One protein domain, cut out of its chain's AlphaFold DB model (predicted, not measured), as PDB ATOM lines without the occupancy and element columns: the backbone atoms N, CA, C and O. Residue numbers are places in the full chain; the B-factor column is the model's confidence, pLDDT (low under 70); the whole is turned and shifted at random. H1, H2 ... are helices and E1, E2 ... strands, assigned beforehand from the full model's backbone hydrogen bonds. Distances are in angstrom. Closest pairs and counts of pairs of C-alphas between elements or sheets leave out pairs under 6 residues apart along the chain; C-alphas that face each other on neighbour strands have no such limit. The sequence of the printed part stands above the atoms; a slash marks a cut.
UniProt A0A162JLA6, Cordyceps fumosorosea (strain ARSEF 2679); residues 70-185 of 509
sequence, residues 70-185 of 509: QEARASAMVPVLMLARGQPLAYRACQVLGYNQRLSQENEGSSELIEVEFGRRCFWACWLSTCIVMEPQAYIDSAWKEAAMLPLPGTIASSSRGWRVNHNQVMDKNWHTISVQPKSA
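This is residues 70 to 185 of the 509 residues of a protein of Cordyceps fumosorosea (strain ARSEF 2679) (UniProt A0A162JLA6). What does this domain look like? One long helix, H3, makes the core: H2 packs on it as a helical hairpin, and the strand hairpin E1 and E2 packs, mainly through E2, on its first residues, 110 to 117. The short helices H4 and H5 lie near the last end of H3, E2 runs on into a second, smaller hairpin of E3 and E4 that is set off from H3, and H1 lies away from the other elements at the start of a long first stretch. What is it made of? The printed part has 116 residues with five named helices and then four named strands, in the order H1 H2 H3 H4 H5 E1 E2 E3 E4; the class is mixed, helices and strands, and the two sheets, E1 - E2 and E3 - E4, are antiparallel. How large is it? It is compact, with a radius of gyration of the C-alphas of 15.1 A, and spans 44 by 37 by 21 A.

Where are the helices? H1 is residues 70 to 73, with C-alpha 70 at (-13.796, 29.233, -6.918), and H2 is residues 87 to 96, 14.2 A long. H3 is residues 110 to 132, 32.9 A from C-alpha 110 at (-18.795, 13.071, -17.860) to C-alpha 132 at (-42.601, 33.622, -8.039). H4 is residues 137 to 140 and H5 is residues 143 to 146. Where are the strands? E1 is residues 155 to 159, 12.3 A long, and E2 is residues 162 to 166, 13.1 A long. E3 is residues 169 to 171, and E4 is residues 177 to 179, with C-alpha 179 at (-38.971, 8.742, -9.591).

How do the helices stand? H1 is apart from each of the other named elements. H2 and H3, a helical hairpin, touch, closest at the C-alphas of Tyr 91 and Cys 126, 5.2 A apart; they run opposite ways at a shallow tilt of 33 degrees, only just short of steep. H3 and H4 only just touch, with 3 pairs of C-alphas within 8 A, and only at the corner by their link, closest at the C-alphas of Cys 131 and Ile 140, 6.5 A; H3 and H5 are close but not clearly touching, closest at the C-alphas of Cys 131 and Ala 143, 7.5 A. How do the strands stand? E1 and E2 form a hairpin, antiparallel at 151 degrees, with N 157 and O 164 within hydrogen-bond range at 2.9 A; the closest C-alphas of H3 and E2 are those of Ser 110 and Trp 163, 6.1 A. E2 runs on into E3 across a break of 2 residues, at 44 degrees. E3 and E4 form a hairpin, antiparallel at 147 degrees, with N 170 and O 178 at 2.9 A, and both are apart from H3. What do the helix backbones show? Every O i to N i+4 pair is within hydrogen-bond range in H2, and 17 of 19 are in H3; H1, H4 and H5 are too short for such a pair.

How far does the printed part reach? The two C-alphas farthest apart, those of Arg 85 and Ala 185, are 46.3 A apart, and the printed part has no cut. Which links are long? H1 to H2 and H2 to H3 are long links of 13 residues each. Where is the model's confidence low? The mean pLDDT of the printed part is 74.2; it is under 70 at residues 70 to 87, 103 to 112, 135, 137 and 181 to 185.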
ATOM      1  N   GLN A  70     -13.194  27.911  -7.148       31.05
ATOM      2  CA  GLN A  70     -13.796  29.233  -6.918       31.05
ATOM      3  C   GLN A  70     -15.022  29.498  -7.805       31.05
ATOM      4  O   GLN A  70     -15.985  30.071  -7.309       31.05
ATOM      5  N   GLU A  71     -15.053  29.028  -9.055       30.08
ATOM      6  CA  GLU A  71     -16.230  29.103  -9.939       30.08
ATOM      7  C   GLU A  71     -17.319  28.095  -9.544       30.08
ATOM      8  O   GLU A  71     -18.498  28.434  -9.593       30.08
ATOM      9  N   ALA A  72     -16.969  26.903  -9.043       31.38
ATOM     10  CA  ALA A  72     -17.949  25.952  -8.504       31.38
ATOM     11  C   ALA A  72     -18.530  26.410  -7.155       31.38
ATOM     12  O   ALA A  72     -19.702  26.160  -6.881       31.38
ATOM     13  N   ARG A  73     -17.752  27.134  -6.336       31.39
ATOM     14  CA  ARG A  73     -18.261  27.824  -5.134       31.39
ATOM     15  C   ARG A  73     -19.062  29.088  -5.463       31.39
ATOM     16  O   ARG A  73     -19.843  29.530  -4.632       31.39
ATOM     17  N   ALA A  74     -18.913  29.632  -6.671       29.47
ATOM     18  CA  ALA A  74     -19.665  30.779  -7.176       29.47
ATOM     19  C   ALA A  74     -20.851  30.391  -8.079       29.47
ATOM     20  O   ALA A  74     -21.464  31.269  -8.687       29.47
ATOM     21  N   SER A  75     -21.235  29.108  -8.129       33.56
ATOM     22  CA  SER A  75     -22.496  28.656  -8.734       33.56
ATOM     23  C   SER A  75     -23.673  29.002  -7.808       33.56
ATOM     24  O   SER A  75     -24.401  28.136  -7.321       33.56
ATOM     25  N   ALA A  76     -23.807  30.300  -7.545       33.03
ATOM     26  CA  ALA A  76     -24.808  30.936  -6.723       33.03
ATOM     27  C   ALA A  76     -26.191  30.741  -7.349       33.03
ATOM     28  O   ALA A  76     -26.599  31.433  -8.281       33.03
ATOM     29  N   MET A  77     -26.946  29.793  -6.805       35.62
ATOM     30  CA  MET A  77     -28.391  29.941  -6.785       35.62
ATOM     31  C   MET A  77     -28.662  30.999  -5.703       35.62
ATOM     32  O   MET A  77     -28.423  30.726  -4.531       35.62
ATOM     33  N   VAL A  78     -29.115  32.187  -6.138       33.81
ATOM     34  CA  VAL A  78     -29.435  33.442  -5.403       33.81
ATOM     35  C   VAL A  78     -28.370  34.554  -5.578       33.81
ATOM     36  O   VAL A  78     -27.229  34.324  -5.191       33.81
ATOM     37  N   PRO A  79     -28.699  35.771  -6.095       40.25
ATOM     38  CA  PRO A  79     -30.003  36.327  -6.486       40.25
ATOM     39  C   PRO A  79     -30.068  36.754  -7.976       40.25
ATOM     40  O   PRO A  79     -29.556  37.800  -8.358       40.25
ATOM     41  N   VAL A  80     -30.809  36.011  -8.807       36.22
ATOM     42  CA  VAL A  80     -31.345  36.515 -10.099       36.22
ATOM     43  C   VAL A  80     -32.860  36.689  -9.971       36.22
ATOM     44  O   VAL A  80     -33.646  36.220 -10.792       36.22
ATOM     45  N   LEU A  81     -33.293  37.318  -8.873       40.06
ATOM     46  CA  LEU A  81     -34.718  37.565  -8.646       40.06
ATOM     47  C   LEU A  81     -35.183  38.953  -9.098       40.06
ATOM     48  O   LEU A  81     -36.379  39.195  -9.072       40.06
ATOM     49  N   MET A  82     -34.303  39.858  -9.540       47.34
ATOM     50  CA  MET A  82     -34.717  41.245  -9.796       47.34
ATOM     51  C   MET A  82     -34.078  41.886 -11.030       47.34
ATOM     52  O   MET A  82     -33.350  42.871 -10.962       47.34
ATOM     53  N   LEU A  83     -34.428  41.350 -12.195       45.81
ATOM     54  CA  LEU A  83     -34.535  42.155 -13.409       45.81
ATOM     55  C   LEU A  83     -35.928  41.891 -13.979       45.81
ATOM     56  O   LEU A  83     -36.068  41.085 -14.896       45.81
ATOM     57  N   ALA A  84     -36.954  42.546 -13.427       46.56
ATOM     58  CA  ALA A  84     -38.364  42.359 -13.802       46.56
ATOM     59  C   ALA A  84     -38.612  42.432 -15.328       46.56
ATOM     60  O   ALA A  84     -39.477  41.757 -15.870       46.56
ATOM     61  N   ARG A  85     -37.778  43.174 -16.076       51.06
ATOM     62  CA  ARG A  85     -37.850  43.248 -17.550       51.06
ATOM     63  C   ARG A  85     -36.981  42.232 -18.303       51.06
ATOM     64  O   ARG A  85     -37.229  41.971 -19.475       51.06
ATOM     65  N   GLY A  86     -35.962  41.669 -17.656       58.06
ATOM     66  CA  GLY A  86     -35.064  40.670 -18.246       58.06
ATOM     67  C   GLY A  86     -35.512  39.225 -18.019       58.06
ATOM     68  O   GLY A  86     -35.045  38.335 -18.722       58.06
ATOM     69  N   GLN A  87     -36.421  38.977 -17.074       68.69
ATOM     70  CA  GLN A  87     -36.885  37.635 -16.693       68.69
ATOM     71  C   GLN A  87     -37.492  36.827 -17.852       68.69
ATOM     72  O   GLN A  87     -36.981  35.739 -18.127       68.69
ATOM     73  N   PRO A  88     -38.494  37.333 -18.602       71.50
ATOM     74  CA  PRO A  88     -39.015  36.600 -19.754       71.50
ATOM     75  C   PRO A  88     -37.970  36.380 -20.853       71.50
ATOM     76  O   PRO A  88     -38.000  35.346 -21.518       71.50
ATOM     77  N   LEU A  89     -37.020  37.306 -21.032       79.75
ATOM     78  CA  LEU A  89     -35.917  37.137 -21.984       79.75
ATOM     79  C   LEU A  89     -34.943  36.046 -21.532       79.75
ATOM     80  O   LEU A  89     -34.544  35.230 -22.354       79.75
ATOM     81  N   ALA A  90     -34.598  35.991 -20.246       83.56
ATOM     82  CA  ALA A  90     -33.730  34.960 -19.684       83.56
ATOM     83  C   ALA A  90     -34.386  33.572 -19.748       83.56
ATOM     84  O   ALA A  90     -33.747  32.602 -20.153       83.56
ATOM     85  N   TYR A  91     -35.684  33.488 -19.439       83.75
ATOM     86  CA  TYR A  91     -36.460  32.259 -19.585       83.75
ATOM     87  C   TYR A  91     -36.500  31.783 -21.046       83.75
ATOM     88  O   TYR A  91     -36.176  30.631 -21.337       83.75
ATOM     89  N   ARG A  92     -36.790  32.689 -21.991       83.31
ATOM     90  CA  ARG A  92     -36.733  32.391 -23.431       83.31
ATOM     91  C   ARG A  92     -35.331  32.014 -23.902       83.31
ATOM     92  O   ARG A  92     -35.198  31.089 -24.696       83.31
ATOM     93  N   ALA A  93     -34.291  32.676 -23.408       87.19
ATOM     94  CA  ALA A  93     -32.912  32.338 -23.735       87.19
ATOM     95  C   ALA A  93     -32.579  30.909 -23.291       87.19
ATOM     96  O   ALA A  93     -32.006  30.160 -24.072       87.19
ATOM     97  N   CYS A  94     -33.021  30.487 -22.101       88.69
ATOM     98  CA  CYS A  94     -32.853  29.105 -21.645       88.69
ATOM     99  C   CYS A  94     -33.528  28.096 -22.588       88.69
ATOM    100  O   CYS A  94     -32.954  27.045 -22.865       88.69
ATOM    101  N   GLN A  95     -34.716  28.413 -23.115       85.62
ATOM    102  CA  GLN A  95     -35.385  27.566 -24.111       85.62
ATOM    103  C   GLN A  95     -34.597  27.501 -25.429       85.62
ATOM    104  O   GLN A  95     -34.401  26.418 -25.971       85.62
ATOM    105  N   VAL A  96     -34.122  28.645 -25.935       88.12
ATOM    106  CA  VAL A  96     -33.341  28.723 -27.187       88.12
ATOM    107  C   VAL A  96     -32.011  27.981 -27.064       88.12
ATOM    108  O   VAL A  96     -31.598  27.302 -27.999       88.12
ATOM    109  N   LEU A  97     -31.363  28.065 -25.901       87.88
ATOM    110  CA  LEU A  97     -30.124  27.353 -25.589       87.88
ATOM    111  C   LEU A  97     -30.343  25.859 -25.302       87.88
ATOM    112  O   LEU A  97     -29.377  25.134 -25.080       87.88
ATOM    113  N   GLY A  98     -31.592  25.380 -25.292       87.00
ATOM    114  CA  GLY A  98     -31.904  23.976 -25.044       87.00
ATOM    115  C   GLY A  98     -31.704  23.538 -23.591       87.00
ATOM    116  O   GLY A  98     -31.599  22.348 -23.310       87.00
ATOM    117  N   TYR A  99     -31.684  24.463 -22.634       89.38
ATOM    118  CA  TYR A  99     -31.537  24.127 -21.212       89.38
ATOM    119  C   TYR A  99     -32.769  23.419 -20.627       89.38
ATOM    120  O   TYR A  99     -32.698  22.797 -19.568       89.38
ATOM    121  N   ASN A 100     -33.890  23.460 -21.348       82.62
ATOM    122  CA  ASN A 100     -35.109  22.701 -21.083       82.62
ATOM    123  C   ASN A 100     -35.134  21.329 -21.791       82.62
ATOM    124  O   ASN A 100     -36.200  20.731 -21.932       82.62
ATOM    125  N   GLN A 101     -34.001  20.809 -22.270       81.75
ATOM    126  CA  GLN A 101     -33.970  19.491 -22.900       81.75
ATOM    127  C   GLN A 101     -34.224  18.361 -21.887       81.75
ATOM    128  O   GLN A 101     -33.700  18.330 -20.762       81.75
ATOM    129  N   ARG A 102     -35.048  17.400 -22.318       77.06
ATOM    130  CA  ARG A 102     -35.286  16.127 -21.620       77.06
ATOM    131  C   ARG A 102     -34.045  15.241 -21.760       77.06
ATOM    132  O   ARG A 102     -33.287  15.406 -22.705       77.06
ATOM    133  N   LEU A 103     -33.827  14.325 -20.814       66.06
ATOM    134  CA  LEU A 103     -32.657  13.434 -20.840       66.06
ATOM    135  C   LEU A 103     -32.633  12.626 -22.147       66.06
ATOM    136  O   LEU A 103     -33.510  11.788 -22.363       66.06
ATOM    137  N   SER A 104     -31.626  12.864 -22.989       58.31
ATOM    138  CA  SER A 104     -31.284  11.987 -24.110       58.31
ATOM    139  C   SER A 104     -30.675  10.694 -23.560       58.31
ATOM    140  O   SER A 104     -29.889  10.718 -22.615       58.31
ATOM    141  N   GLN A 105     -31.074   9.544 -24.105       52.12
ATOM    142  CA  GLN A 105     -30.713   8.225 -23.565       52.12
ATOM    143  C   GLN A 105     -29.290   7.743 -23.912       52.12
ATOM    144  O   GLN A 105     -28.947   6.617 -23.554       52.12
ATOM    145  N   GLU A 106     -28.442   8.543 -24.559       44.28
ATOM    146  CA  GLU A 106     -27.206   8.032 -25.162       44.28
ATOM    147  C   GLU A 106     -25.940   8.748 -24.671       44.28
ATOM    148  O   GLU A 106     -25.658   9.878 -25.022       44.28
ATOM    149  N   ASN A 107     -25.178   8.027 -23.841       49.66
ATOM    150  CA  ASN A 107     -23.715   7.887 -23.869       49.66
ATOM    151  C   ASN A 107     -22.818   9.131 -24.099       49.66
ATOM    152  O   ASN A 107     -21.794   9.030 -24.775       49.66
ATOM    153  N   GLU A 108     -23.137  10.269 -23.488       50.44
ATOM    154  CA  GLU A 108     -22.277  11.463 -23.490       50.44
ATOM    155  C   GLU A 108     -21.248  11.471 -22.337       50.44
ATOM    156  O   GLU A 108     -21.419  10.834 -21.289       50.44
ATOM    157  N   GLY A 109     -20.120  12.160 -22.547       57.44
ATOM    158  CA  GLY A 109     -18.979  12.184 -21.624       57.44
ATOM    159  C   GLY A 109     -19.291  12.859 -20.279       57.44
ATOM    160  O   GLY A 109     -20.157  13.723 -20.178       57.44
ATOM    161  N   SER A 110     -18.539  12.535 -19.216       58.88
ATOM    162  CA  SER A 110     -18.795  13.071 -17.860       58.88
ATOM    163  C   SER A 110     -18.712  14.602 -17.745       58.88
ATOM    164  O   SER A 110     -19.358  15.177 -16.872       58.88
ATOM    165  N   SER A 111     -17.944  15.262 -18.620       59.56
ATOM    166  CA  SER A 111     -17.834  16.727 -18.666       59.56
ATOM    167  C   SER A 111     -19.009  17.399 -19.383       59.56
ATOM    168  O   SER A 111     -19.345  18.532 -19.070       59.56
ATOM    169  N   GLU A 112     -19.657  16.708 -20.315       65.56
ATOM    170  CA  GLU A 112     -20.824  17.221 -21.043       65.56
ATOM    171  C   GLU A 112     -22.068  17.168 -20.141       65.56
ATOM    172  O   GLU A 112     -22.841  18.118 -20.045       65.56
ATOM    173  N   LEU A 113     -22.168  16.116 -19.321       77.94
ATOM    174  CA  LEU A 113     -23.246  15.943 -18.344       77.94
ATOM    175  C   LEU A 113     -23.296  17.036 -17.260       77.94
ATOM    176  O   LEU A 113     -24.384  17.340 -16.766       77.94
ATOM    177  N   ILE A 114     -22.154  17.619 -16.862       84.44
ATOM    178  CA  ILE A 114     -22.137  18.696 -15.854       84.44
ATOM    179  C   ILE A 114     -22.538  20.049 -16.452       84.44
ATOM    180  O   ILE A 114     -23.290  20.786 -15.816       84.44
ATOM    181  N   GLU A 115     -22.117  20.359 -17.680       86.19
ATOM    182  CA  GLU A 115     -22.536  21.580 -18.382       86.19
ATOM    183  C   GLU A 115     -24.043  21.566 -18.659       86.19
ATOM    184  O   GLU A 115     -24.734  22.552 -18.391       86.19
ATOM    185  N   VAL A 116     -24.576  20.414 -19.079       86.50
ATOM    186  CA  VAL A 116     -26.022  20.200 -19.236       86.50
ATOM    187  C   VAL A 116     -26.764  20.415 -17.911       86.50
ATOM    188  O   VAL A 116     -27.838  21.020 -17.891       86.50
ATOM    189  N   GLU A 117     -26.212  19.961 -16.783       88.81
ATOM    190  CA  GLU A 117     -26.810  20.191 -15.463       88.81
ATOM    191  C   GLU A 117     -26.762  21.665 -15.039       88.81
ATOM    192  O   GLU A 117     -27.736  22.163 -14.470       88.81
ATOM    193  N   PHE A 118     -25.686  22.396 -15.341       89.38
ATOM    194  CA  PHE A 118     -25.634  23.838 -15.090       89.38
ATOM    195  C   PHE A 118     -26.653  24.602 -15.935       89.38
ATOM    196  O   PHE A 118     -27.382  25.437 -15.393       89.38
ATOM    197  N   GLY A 119     -26.779  24.263 -17.221       90.75
ATOM    198  CA  GLY A 119     -27.838  24.793 -18.080       90.75
ATOM    199  C   GLY A 119     -29.223  24.526 -17.488       90.75
ATOM    200  O   GLY A 119     -30.025  25.444 -17.319       90.75
ATOM    201  N   ARG A 120     -29.481  23.293 -17.045       90.88
ATOM    202  CA  ARG A 120     -30.751  22.902 -16.415       90.88
ATOM    203  C   ARG A 120     -31.056  23.687 -15.138       90.88
ATOM    204  O   ARG A 120     -32.188  24.119 -14.934       90.88
ATOM    205  N   ARG A 121     -30.064  23.888 -14.268       92.06
ATOM    206  CA  ARG A 121     -30.217  24.702 -13.049       92.06
ATOM    207  C   ARG A 121     -30.475  26.172 -13.378       92.06
ATOM    208  O   ARG A 121     -31.278  26.797 -12.691       92.06
ATOM    209  N   CYS A 122     -29.864  26.692 -14.446       92.62
ATOM    210  CA  CYS A 122     -30.154  28.024 -14.976       92.62
ATOM    211  C   CYS A 122     -31.612  28.131 -15.452       92.62
ATOM    212  O   CYS A 122     -32.330  29.029 -15.015       92.62
ATOM    213  N   PHE A 123     -32.093  27.156 -16.236       93.12
ATOM    214  CA  PHE A 123     -33.505  27.074 -16.625       93.12
ATOM    215  C   PHE A 123     -34.428  27.090 -15.401       93.12
ATOM    216  O   PHE A 123     -35.347  27.905 -15.343       93.12
ATOM    217  N   TRP A 124     -34.165  26.241 -14.401       94.31
ATOM    218  CA  TRP A 124     -34.982  26.194 -13.189       94.31
ATOM    219  C   TRP A 124     -34.943  27.504 -12.407       94.31
ATOM    220  O   TRP A 124     -35.978  27.921 -11.907       94.31
ATOM    221  N   ALA A 125     -33.801  28.189 -12.327       91.56
ATOM    222  CA  ALA A 125     -33.724  29.507 -11.702       91.56
ATOM    223  C   ALA A 125     -34.593  30.545 -12.441       91.56
ATOM    224  O   ALA A 125     -35.355  31.268 -11.802       91.56
ATOM    225  N   CYS A 126     -34.548  30.582 -13.777       90.19
ATOM    226  CA  CYS A 126     -35.404  31.465 -14.578       90.19
ATOM    227  C   CYS A 126     -36.895  31.113 -14.456       90.19
ATOM    228  O   CYS A 126     -37.737  32.010 -14.362       90.19
ATOM    229  N   TRP A 127     -37.218  29.820 -14.429       91.75
ATOM    230  CA  TRP A 127     -38.578  29.322 -14.237       91.75
ATOM    231  C   TRP A 127     -39.108  29.695 -12.847       91.75
ATOM    232  O   TRP A 127     -40.191  30.259 -12.741       91.75
ATOM    233  N   LEU A 128     -38.313  29.481 -11.791       91.56
ATOM    234  CA  LEU A 128     -38.641  29.865 -10.416       91.56
ATOM    235  C   LEU A 128     -38.935  31.361 -10.313       91.56
ATOM    236  O   LEU A 128     -39.959  31.728  -9.749       91.56
ATOM    237  N   SER A 129     -38.076  32.216 -10.879       85.88
ATOM    238  CA  SER A 129     -38.296  33.665 -10.882       85.88
ATOM    239  C   SER A 129     -39.592  34.041 -11.605       85.88
ATOM    240  O   SER A 129     -40.367  34.825 -11.069       85.88
ATOM    241  N   THR A 130     -39.873  33.439 -12.766       85.38
ATOM    242  CA  THR A 130     -41.131  33.653 -13.513       85.38
ATOM    243  C   THR A 130     -42.356  33.223 -12.703       85.38
ATOM    244  O   THR A 130     -43.353  33.936 -12.668       85.38
ATOM    245  N   CYS A 131     -42.287  32.073 -12.029       87.38
ATOM    246  CA  CYS A 131     -43.377  31.566 -11.199       87.38
ATOM    247  C   CYS A 131     -43.583  32.406  -9.939       87.38
ATOM    248  O   CYS A 131     -44.715  32.722  -9.608       87.38
ATOM    249  N   ILE A 132     -42.511  32.796  -9.248       85.94
ATOM    250  CA  ILE A 132     -42.601  33.622  -8.039       85.94
ATOM    251  C   ILE A 132     -43.183  34.993  -8.374       85.94
ATOM    252  O   ILE A 132     -44.076  35.435  -7.660       85.94
ATOM    253  N   VAL A 133     -42.686  35.623  -9.447       79.62
ATOM    254  CA  VAL A 133     -43.038  36.984  -9.891       79.62
ATOM    255  C   VAL A 133     -44.241  36.992 -10.831       79.62
ATOM    256  O   VAL A 133     -44.596  38.047 -11.311       79.62
ATOM    257  N   MET A 134     -44.901  35.858 -11.092       76.88
ATOM    258  CA  MET A 134     -46.124  35.762 -11.907       76.88
ATOM    259  C   MET A 134     -46.171  36.713 -13.119       76.88
ATOM    260  O   MET A 134     -47.226  37.253 -13.472       76.88
ATOM    261  N   GLU A 135     -45.038  36.887 -13.796       68.44
ATOM    262  CA  GLU A 135     -44.907  37.786 -14.928       68.44
ATOM    263  C   GLU A 135     -43.880  37.257 -15.936       68.44
ATOM    264  O   GLU A 135     -42.808  36.780 -15.553       68.44
ATOM    265  N   PRO A 136     -44.167  37.386 -17.244       70.50
ATOM    266  CA  PRO A 136     -45.430  37.823 -17.839       70.50
ATOM    267  C   PRO A 136     -46.503  36.726 -17.773       70.50
ATOM    268  O   PRO A 136     -46.210  35.535 -17.888       70.50
ATOM    269  N   GLN A 137     -47.764  37.152 -17.665       69.31
ATOM    270  CA  GLN A 137     -48.921  36.272 -17.458       69.31
ATOM    271  C   GLN A 137     -48.978  35.073 -18.415       69.31
ATOM    272  O   GLN A 137     -49.213  33.949 -17.981       69.31
ATOM    273  N   ALA A 138     -48.695  35.299 -19.698       72.81
ATOM    274  CA  ALA A 138     -48.781  34.272 -20.734       72.81
ATOM    275  C   ALA A 138     -47.891  33.037 -20.480       72.81
ATOM    276  O   ALA A 138     -48.182  31.968 -21.011       72.81
ATOM    277  N   TYR A 139     -46.813  33.154 -19.689       74.25
ATOM    278  CA  TYR A 139     -45.955  32.006 -19.371       74.25
ATOM    279  C   TYR A 139     -46.450  31.182 -18.182       74.25
ATOM    280  O   TYR A 139     -46.059  30.027 -18.043       74.25
ATOM    281  N   ILE A 140     -47.327  31.725 -17.344       78.38
ATOM    282  CA  ILE A 140     -47.707  31.088 -16.079       78.38
ATOM    283  C   ILE A 140     -48.850  30.107 -16.273       78.38
ATOM    284  O   ILE A 140     -48.806  29.020 -15.700       78.38
ATOM    285  N   ASP A 141     -49.829  30.457 -17.114       79.50
ATOM    286  CA  ASP A 141     -51.067  29.690 -17.330       79.50
ATOM    287  C   ASP A 141     -50.798  28.215 -17.700       79.50
ATOM    288  O   ASP A 141     -51.650  27.334 -17.550       79.50
ATOM    289  N   SER A 142     -49.582  27.920 -18.173       80.69
ATOM    290  CA  SER A 142     -49.104  26.569 -18.459       80.69
ATOM    291  C   SER A 142     -47.682  26.265 -17.960       80.69
ATOM    292  O   SER A 142     -47.117  25.246 -18.361       80.69
ATOM    293  N   ALA A 143     -47.119  27.061 -17.041       85.12
ATOM    294  CA  ALA A 143     -45.723  26.944 -16.592       85.12
ATOM    295  C   ALA A 143     -45.354  25.538 -16.089       85.12
ATOM    296  O   ALA A 143     -44.290  25.011 -16.420       85.12
ATOM    297  N   TRP A 144     -46.235  24.893 -15.318       85.31
ATOM    298  CA  TRP A 144     -46.003  23.526 -14.830       85.31
ATOM    299  C   TRP A 144     -46.151  22.468 -15.929       85.31
ATOM    300  O   TRP A 144     -45.524  21.414 -15.849       85.31
ATOM    301  N   LYS A 145     -46.973  22.724 -16.958       86.31
ATOM    302  CA  LYS A 145     -47.128  21.815 -18.105       86.31
ATOM    303  C   LYS A 145     -45.892  21.868 -18.993       86.31
ATOM    304  O   LYS A 145     -45.459  20.830 -19.480       86.31
ATOM    305  N   GLU A 146     -45.324  23.057 -19.179       86.00
ATOM    306  CA  GLU A 146     -44.098  23.247 -19.952       86.00
ATOM    307  C   GLU A 146     -42.895  22.582 -19.269       86.00
ATOM    308  O   GLU A 146     -42.115  21.883 -19.914       86.00
ATOM    309  N   ALA A 147     -42.799  22.723 -17.945       90.75
ATOM    310  CA  ALA A 147     -41.750  22.102 -17.147       90.75
ATOM    311  C   ALA A 147     -41.965  20.595 -16.888       90.75
ATOM    312  O   ALA A 147     -41.116  19.936 -16.280       90.75
ATOM    313  N   ALA A 148     -43.087  20.024 -17.338       90.88
ATOM    314  CA  ALA A 148     -43.395  18.620 -17.115       90.88
ATOM    315  C   ALA A 148     -42.374  17.700 -17.802       90.88
ATOM    316  O   ALA A 148     -41.954  17.904 -18.946       90.88
ATOM    317  N   MET A 149     -42.027  16.625 -17.098       91.12
ATOM    318  CA  MET A 149     -41.021  15.629 -17.469       91.12
ATOM    319  C   MET A 149     -39.593  16.178 -17.591       91.12
ATOM    320  O   MET A 149     -38.704  15.450 -18.037       91.12
ATOM    321  N   LEU A 150     -39.342  17.424 -17.177       90.81
ATOM    322  CA  LEU A 150     -37.981  17.921 -17.026       90.81
ATOM    323  C   LEU A 150     -37.362  17.361 -15.738       90.81
ATOM    324  O   LEU A 150     -38.015  17.377 -14.689       90.81
ATOM    325  N   PRO A 151     -36.115  16.860 -15.788       91.19
ATOM    326  CA  PRO A 151     -35.390  16.444 -14.596       91.19
ATOM    327  C   PRO A 151     -35.292  17.585 -13.595       91.19
ATOM    328  O   PRO A 151     -34.866  18.694 -13.931       91.19
ATOM    329  N   LEU A 152     -35.654  17.297 -12.351       92.25
ATOM    330  CA  LEU A 152     -35.333  18.182 -11.243       92.25
ATOM    331  C   LEU A 152     -33.807  18.214 -11.042       92.25
ATOM    332  O   LEU A 152     -33.132  17.247 -11.418       92.25
ATOM    333  N   PRO A 153     -33.253  19.292 -10.452       90.62
ATOM    334  CA  PRO A 153     -31.820  19.414 -10.213       90.62
ATOM    335  C   PRO A 153     -31.241  18.173  -9.532       90.62
ATOM    336  O   PRO A 153     -31.705  17.753  -8.465       90.62
ATOM    337  N   GLY A 154     -30.237  17.586 -10.177       85.25
ATOM    338  CA  GLY A 154     -29.601  16.350  -9.742       85.25
ATOM    339  C   GLY A 154     -28.511  16.590  -8.701       85.25
ATOM    340  O   GLY A 154     -27.995  17.701  -8.552       85.25
ATOM    341  N   THR A 155     -28.119  15.533  -7.992       85.00
ATOM    342  CA  THR A 155     -26.949  15.575  -7.103       85.00
ATOM    343  C   THR A 155     -25.678  15.487  -7.941       85.00
ATOM    344  O   THR A 155     -25.531  14.559  -8.745       85.00
ATOM    345  N   ILE A 156     -24.756  16.428  -7.733       85.88
ATOM    346  CA  ILE A 156     -23.438  16.442  -8.372       85.88
ATOM    347  C   ILE A 156     -22.447  15.828  -7.388       85.88
ATOM    348  O   ILE A 156     -22.211  16.383  -6.321       85.88
ATOM    349  N   ALA A 157     -21.876  14.681  -7.743       83.19
ATOM    350  CA  ALA A 157     -20.891  13.991  -6.920       83.19
ATOM    351  C   ALA A 157     -19.559  13.877  -7.662       83.19
ATOM    352  O   ALA A 157     -19.520  13.571  -8.858       83.19
ATOM    353  N   SER A 158     -18.459  14.087  -6.941       82.19
ATOM    354  CA  SER A 158     -17.121  13.804  -7.456       82.19
ATOM    355  C   SER A 158     -16.876  12.295  -7.447       82.19
ATOM    356  O   SER A 158     -17.206  11.601  -6.487       82.19
ATOM    357  N   SER A 159     -16.309  11.766  -8.526       77.44
ATOM    358  CA  SER A 159     -15.908  10.367  -8.637       77.44
ATOM    359  C   SER A 159     -14.491  10.262  -9.198       77.44
ATOM    360  O   SER A 159     -13.964  11.201  -9.792       77.44
ATOM    361  N   SER A 160     -13.878   9.082  -9.080       78.12
ATOM    362  CA  SER A 160     -12.551   8.811  -9.653       78.12
ATOM    363  C   SER A 160     -12.480   8.989 -11.177       78.12
ATOM    364  O   SER A 160     -11.388   9.112 -11.724       78.12
ATOM    365  N   ARG A 161     -13.630   9.028 -11.869       75.25
ATOM    366  CA  ARG A 161     -13.757   9.253 -13.321       75.25
ATOM    367  C   ARG A 161     -14.239  10.670 -13.679       75.25
ATOM    368  O   ARG A 161     -14.669  10.903 -14.807       75.25
ATOM    369  N   GLY A 162     -14.192  11.603 -12.727       81.88
ATOM    370  CA  GLY A 162     -14.704  12.966 -12.872       81.88
ATOM    371  C   GLY A 162     -16.048  13.163 -12.174       81.88
ATOM    372  O   GLY A 162     -16.427  12.392 -11.293       81.88
ATOM    373  N   TRP A 163     -16.772  14.206 -12.558       80.62
ATOM    374  CA  TRP A 163     -18.065  14.534 -11.965       80.62
ATOM    375  C   TRP A 163     -19.176  13.634 -12.506       80.62
ATOM    376  O   TRP A 163     -19.196  13.285 -13.685       80.62
ATOM    377  N   ARG A 164     -20.106  13.245 -11.633       80.75
ATOM    378  CA  ARG A 164     -21.321  12.520 -12.008       80.75
ATOM    379  C   ARG A 164     -22.536  13.285 -11.515       80.75
ATOM    380  O   ARG A 164     -22.647  13.567 -10.324       80.75
ATOM    381  N   VAL A 165     -23.467  13.533 -12.427       81.81
ATOM    382  CA  VAL A 165     -24.792  14.066 -12.110       81.81
ATOM    383  C   VAL A 165     -25.763  12.901 -11.995       81.81
ATOM    384  O   VAL A 165     -25.769  12.014 -12.847       81.81
ATOM    385  N   ASN A 166     -26.562  12.872 -10.931       80.75
ATOM    386  CA  ASN A 166     -27.609  11.868 -10.762       80.75
ATOM    387  C   ASN A 166     -28.964  12.553 -10.590       80.75
ATOM    388  O   ASN A 166     -29.194  13.238  -9.590       80.75
ATOM    389  N   HIS A 167     -29.851  12.353 -11.562       80.56
ATOM    390  CA  HIS A 167     -31.233  12.823 -11.526       80.56
ATOM    391  C   HIS A 167     -32.120  11.751 -10.912       80.56
ATOM    392  O   HIS A 167     -32.121  10.613 -11.373       80.56
ATOM    393  N   ASN A 168     -32.896  12.120  -9.896       80.56
ATOM    394  CA  ASN A 168     -33.705  11.147  -9.160       80.56
ATOM    395  C   ASN A 168     -35.205  11.308  -9.438       80.56
ATOM    396  O   ASN A 168     -35.974  10.384  -9.180       80.56
ATOM    397  N   GLN A 169     -35.648  12.481  -9.910       89.81
ATOM    398  CA  GLN A 169     -37.066  12.839  -9.957       89.81
ATOM    399  C   GLN A 169     -37.406  13.790 -11.114       89.81
ATOM    400  O   GLN A 169     -36.602  14.641 -11.496       89.81
ATOM    401  N   VAL A 170     -38.629  13.658 -11.625       92.88
ATOM    402  CA  VAL A 170     -39.299  14.578 -12.561       92.88
ATOM    403  C   VAL A 170     -40.711  14.871 -12.044       92.88
ATOM    404  O   VAL A 170     -41.210  14.160 -11.167       92.88
ATOM    405  N   MET A 171     -41.366  15.891 -12.598       93.94
ATOM    406  CA  MET A 171     -42.777  16.197 -12.324       93.94
ATOM    407  C   MET A 171     -43.640  15.859 -13.539       93.94
ATOM    408  O   MET A 171     -43.257  16.174 -14.663       93.94
ATOM    409  N   ASP A 172     -44.794  15.221 -13.342       92.31
ATOM    410  CA  ASP A 172     -45.751  14.978 -14.428       92.31
ATOM    411  C   ASP A 172     -46.535  16.259 -14.803       92.31
ATOM    412  O   ASP A 172     -46.406  17.311 -14.175       92.31
ATOM    413  N   LYS A 173     -47.398  16.175 -15.823       90.12
ATOM    414  CA  LYS A 173     -48.250  17.300 -16.269       90.12
ATOM    415  C   LYS A 173     -49.238  17.808 -15.208       90.12
ATOM    416  O   LYS A 173     -49.722  18.936 -15.301       90.12
ATOM    417  N   ASN A 174     -49.559  16.969 -14.227       89.38
ATOM    418  CA  ASN A 174     -50.443  17.269 -13.109       89.38
ATOM    419  C   ASN A 174     -49.648  17.711 -11.868       89.38
ATOM    420  O   ASN A 174     -50.249  18.119 -10.877       89.38
ATOM    421  N   TRP A 175     -48.318  17.760 -11.963       93.31
ATOM    422  CA  TRP A 175     -47.376  18.079 -10.898       93.31
ATOM    423  C   TRP A 175     -47.273  17.020  -9.789       93.31
ATOM    424  O   TRP A 175     -46.999  17.342  -8.633       93.31
ATOM    425  N   HIS A 176     -47.449  15.746 -10.136       91.56
ATOM    426  CA  HIS A 176     -47.076  14.620  -9.281       91.56
ATOM    427  C   HIS A 176     -45.605  14.254  -9.479       91.56
ATOM    428  O   HIS A 176     -45.069  14.326 -10.587       91.56
ATOM    429  N   THR A 177     -44.954  13.826  -8.398       91.62
ATOM    430  CA  THR A 177     -43.559  13.376  -8.443       91.62
ATOM    431  C   THR A 177     -43.465  12.003  -9.109       91.62
ATOM    432  O   THR A 177     -44.134  11.065  -8.686       91.62
ATOM    433  N   ILE A 178     -42.565  11.859 -10.081       90.25
ATOM    434  CA  ILE A 178     -42.167  10.570 -10.657       90.25
ATOM    435  C   ILE A 178     -40.688  10.333 -10.343       90.25
ATOM    436  O   ILE A 178     -39.845  11.195 -10.599       90.25
ATOM    437  N   SER A 179     -40.362   9.157  -9.804       86.19
ATOM    438  CA  SER A 179     -38.971   8.742  -9.591       86.19
ATOM    439  C   SER A 179     -38.337   8.299 -10.910       86.19
ATOM    440  O   SER A 179     -38.882   7.463 -11.627       86.19
ATOM    441  N   VAL A 180     -37.146   8.815 -11.195       77.88
ATOM    442  CA  VAL A 180     -36.287   8.365 -12.292       77.88
ATOM    443  C   VAL A 180     -35.290   7.370 -11.697       77.88
ATOM    444  O   VAL A 180     -34.262   7.767 -11.158       77.88
ATOM    445  N   GLN A 181     -35.619   6.076 -11.697       62.47
ATOM    446  CA  GLN A 181     -34.675   5.052 -11.234       62.47
ATOM    447  C   GLN A 181     -33.663   4.692 -12.336       62.47
ATOM    448  O   GLN A 181     -34.061   4.500 -13.490       62.47
ATOM    449  N   PRO A 182     -32.371   4.509 -12.007       54.62
ATOM    450  CA  PRO A 182     -31.452   3.782 -12.874       54.62
ATOM    451  C   PRO A 182     -31.903   2.318 -13.015       54.62
ATOM    452  O   PRO A 182     -32.326   1.704 -12.040       54.62
ATOM    453  N   LYS A 183     -31.733   1.722 -14.205       50.50
ATOM    454  CA  LYS A 183     -32.070   0.311 -14.521       50.50
ATOM    455  C   LYS A 183     -31.372  -0.755 -13.646       50.50
ATOM    456  O   LYS A 183     -31.666  -1.934 -13.804       50.50
ATOM    457  N   SER A 184     -30.460  -0.386 -12.747       48.03
ATOM    458  CA  SER A 184     -29.746  -1.312 -11.858       48.03
ATOM    459  C   SER A 184     -30.128  -1.053 -10.400       48.03
ATOM    460  O   SER A 184     -29.575  -0.165  -9.749       48.03
ATOM    461  N   ALA A 185     -31.094  -1.823  -9.910       44.66
ATOM    462  CA  ALA A 185     -31.614  -1.733  -8.557       44.66
ATOM    463  C   ALA A 185     -30.617  -2.268  -7.514       44.66
ATOM    464  O   ALA A 185     -30.278  -3.448  -7.507       44.66
TER     465      ALA A 185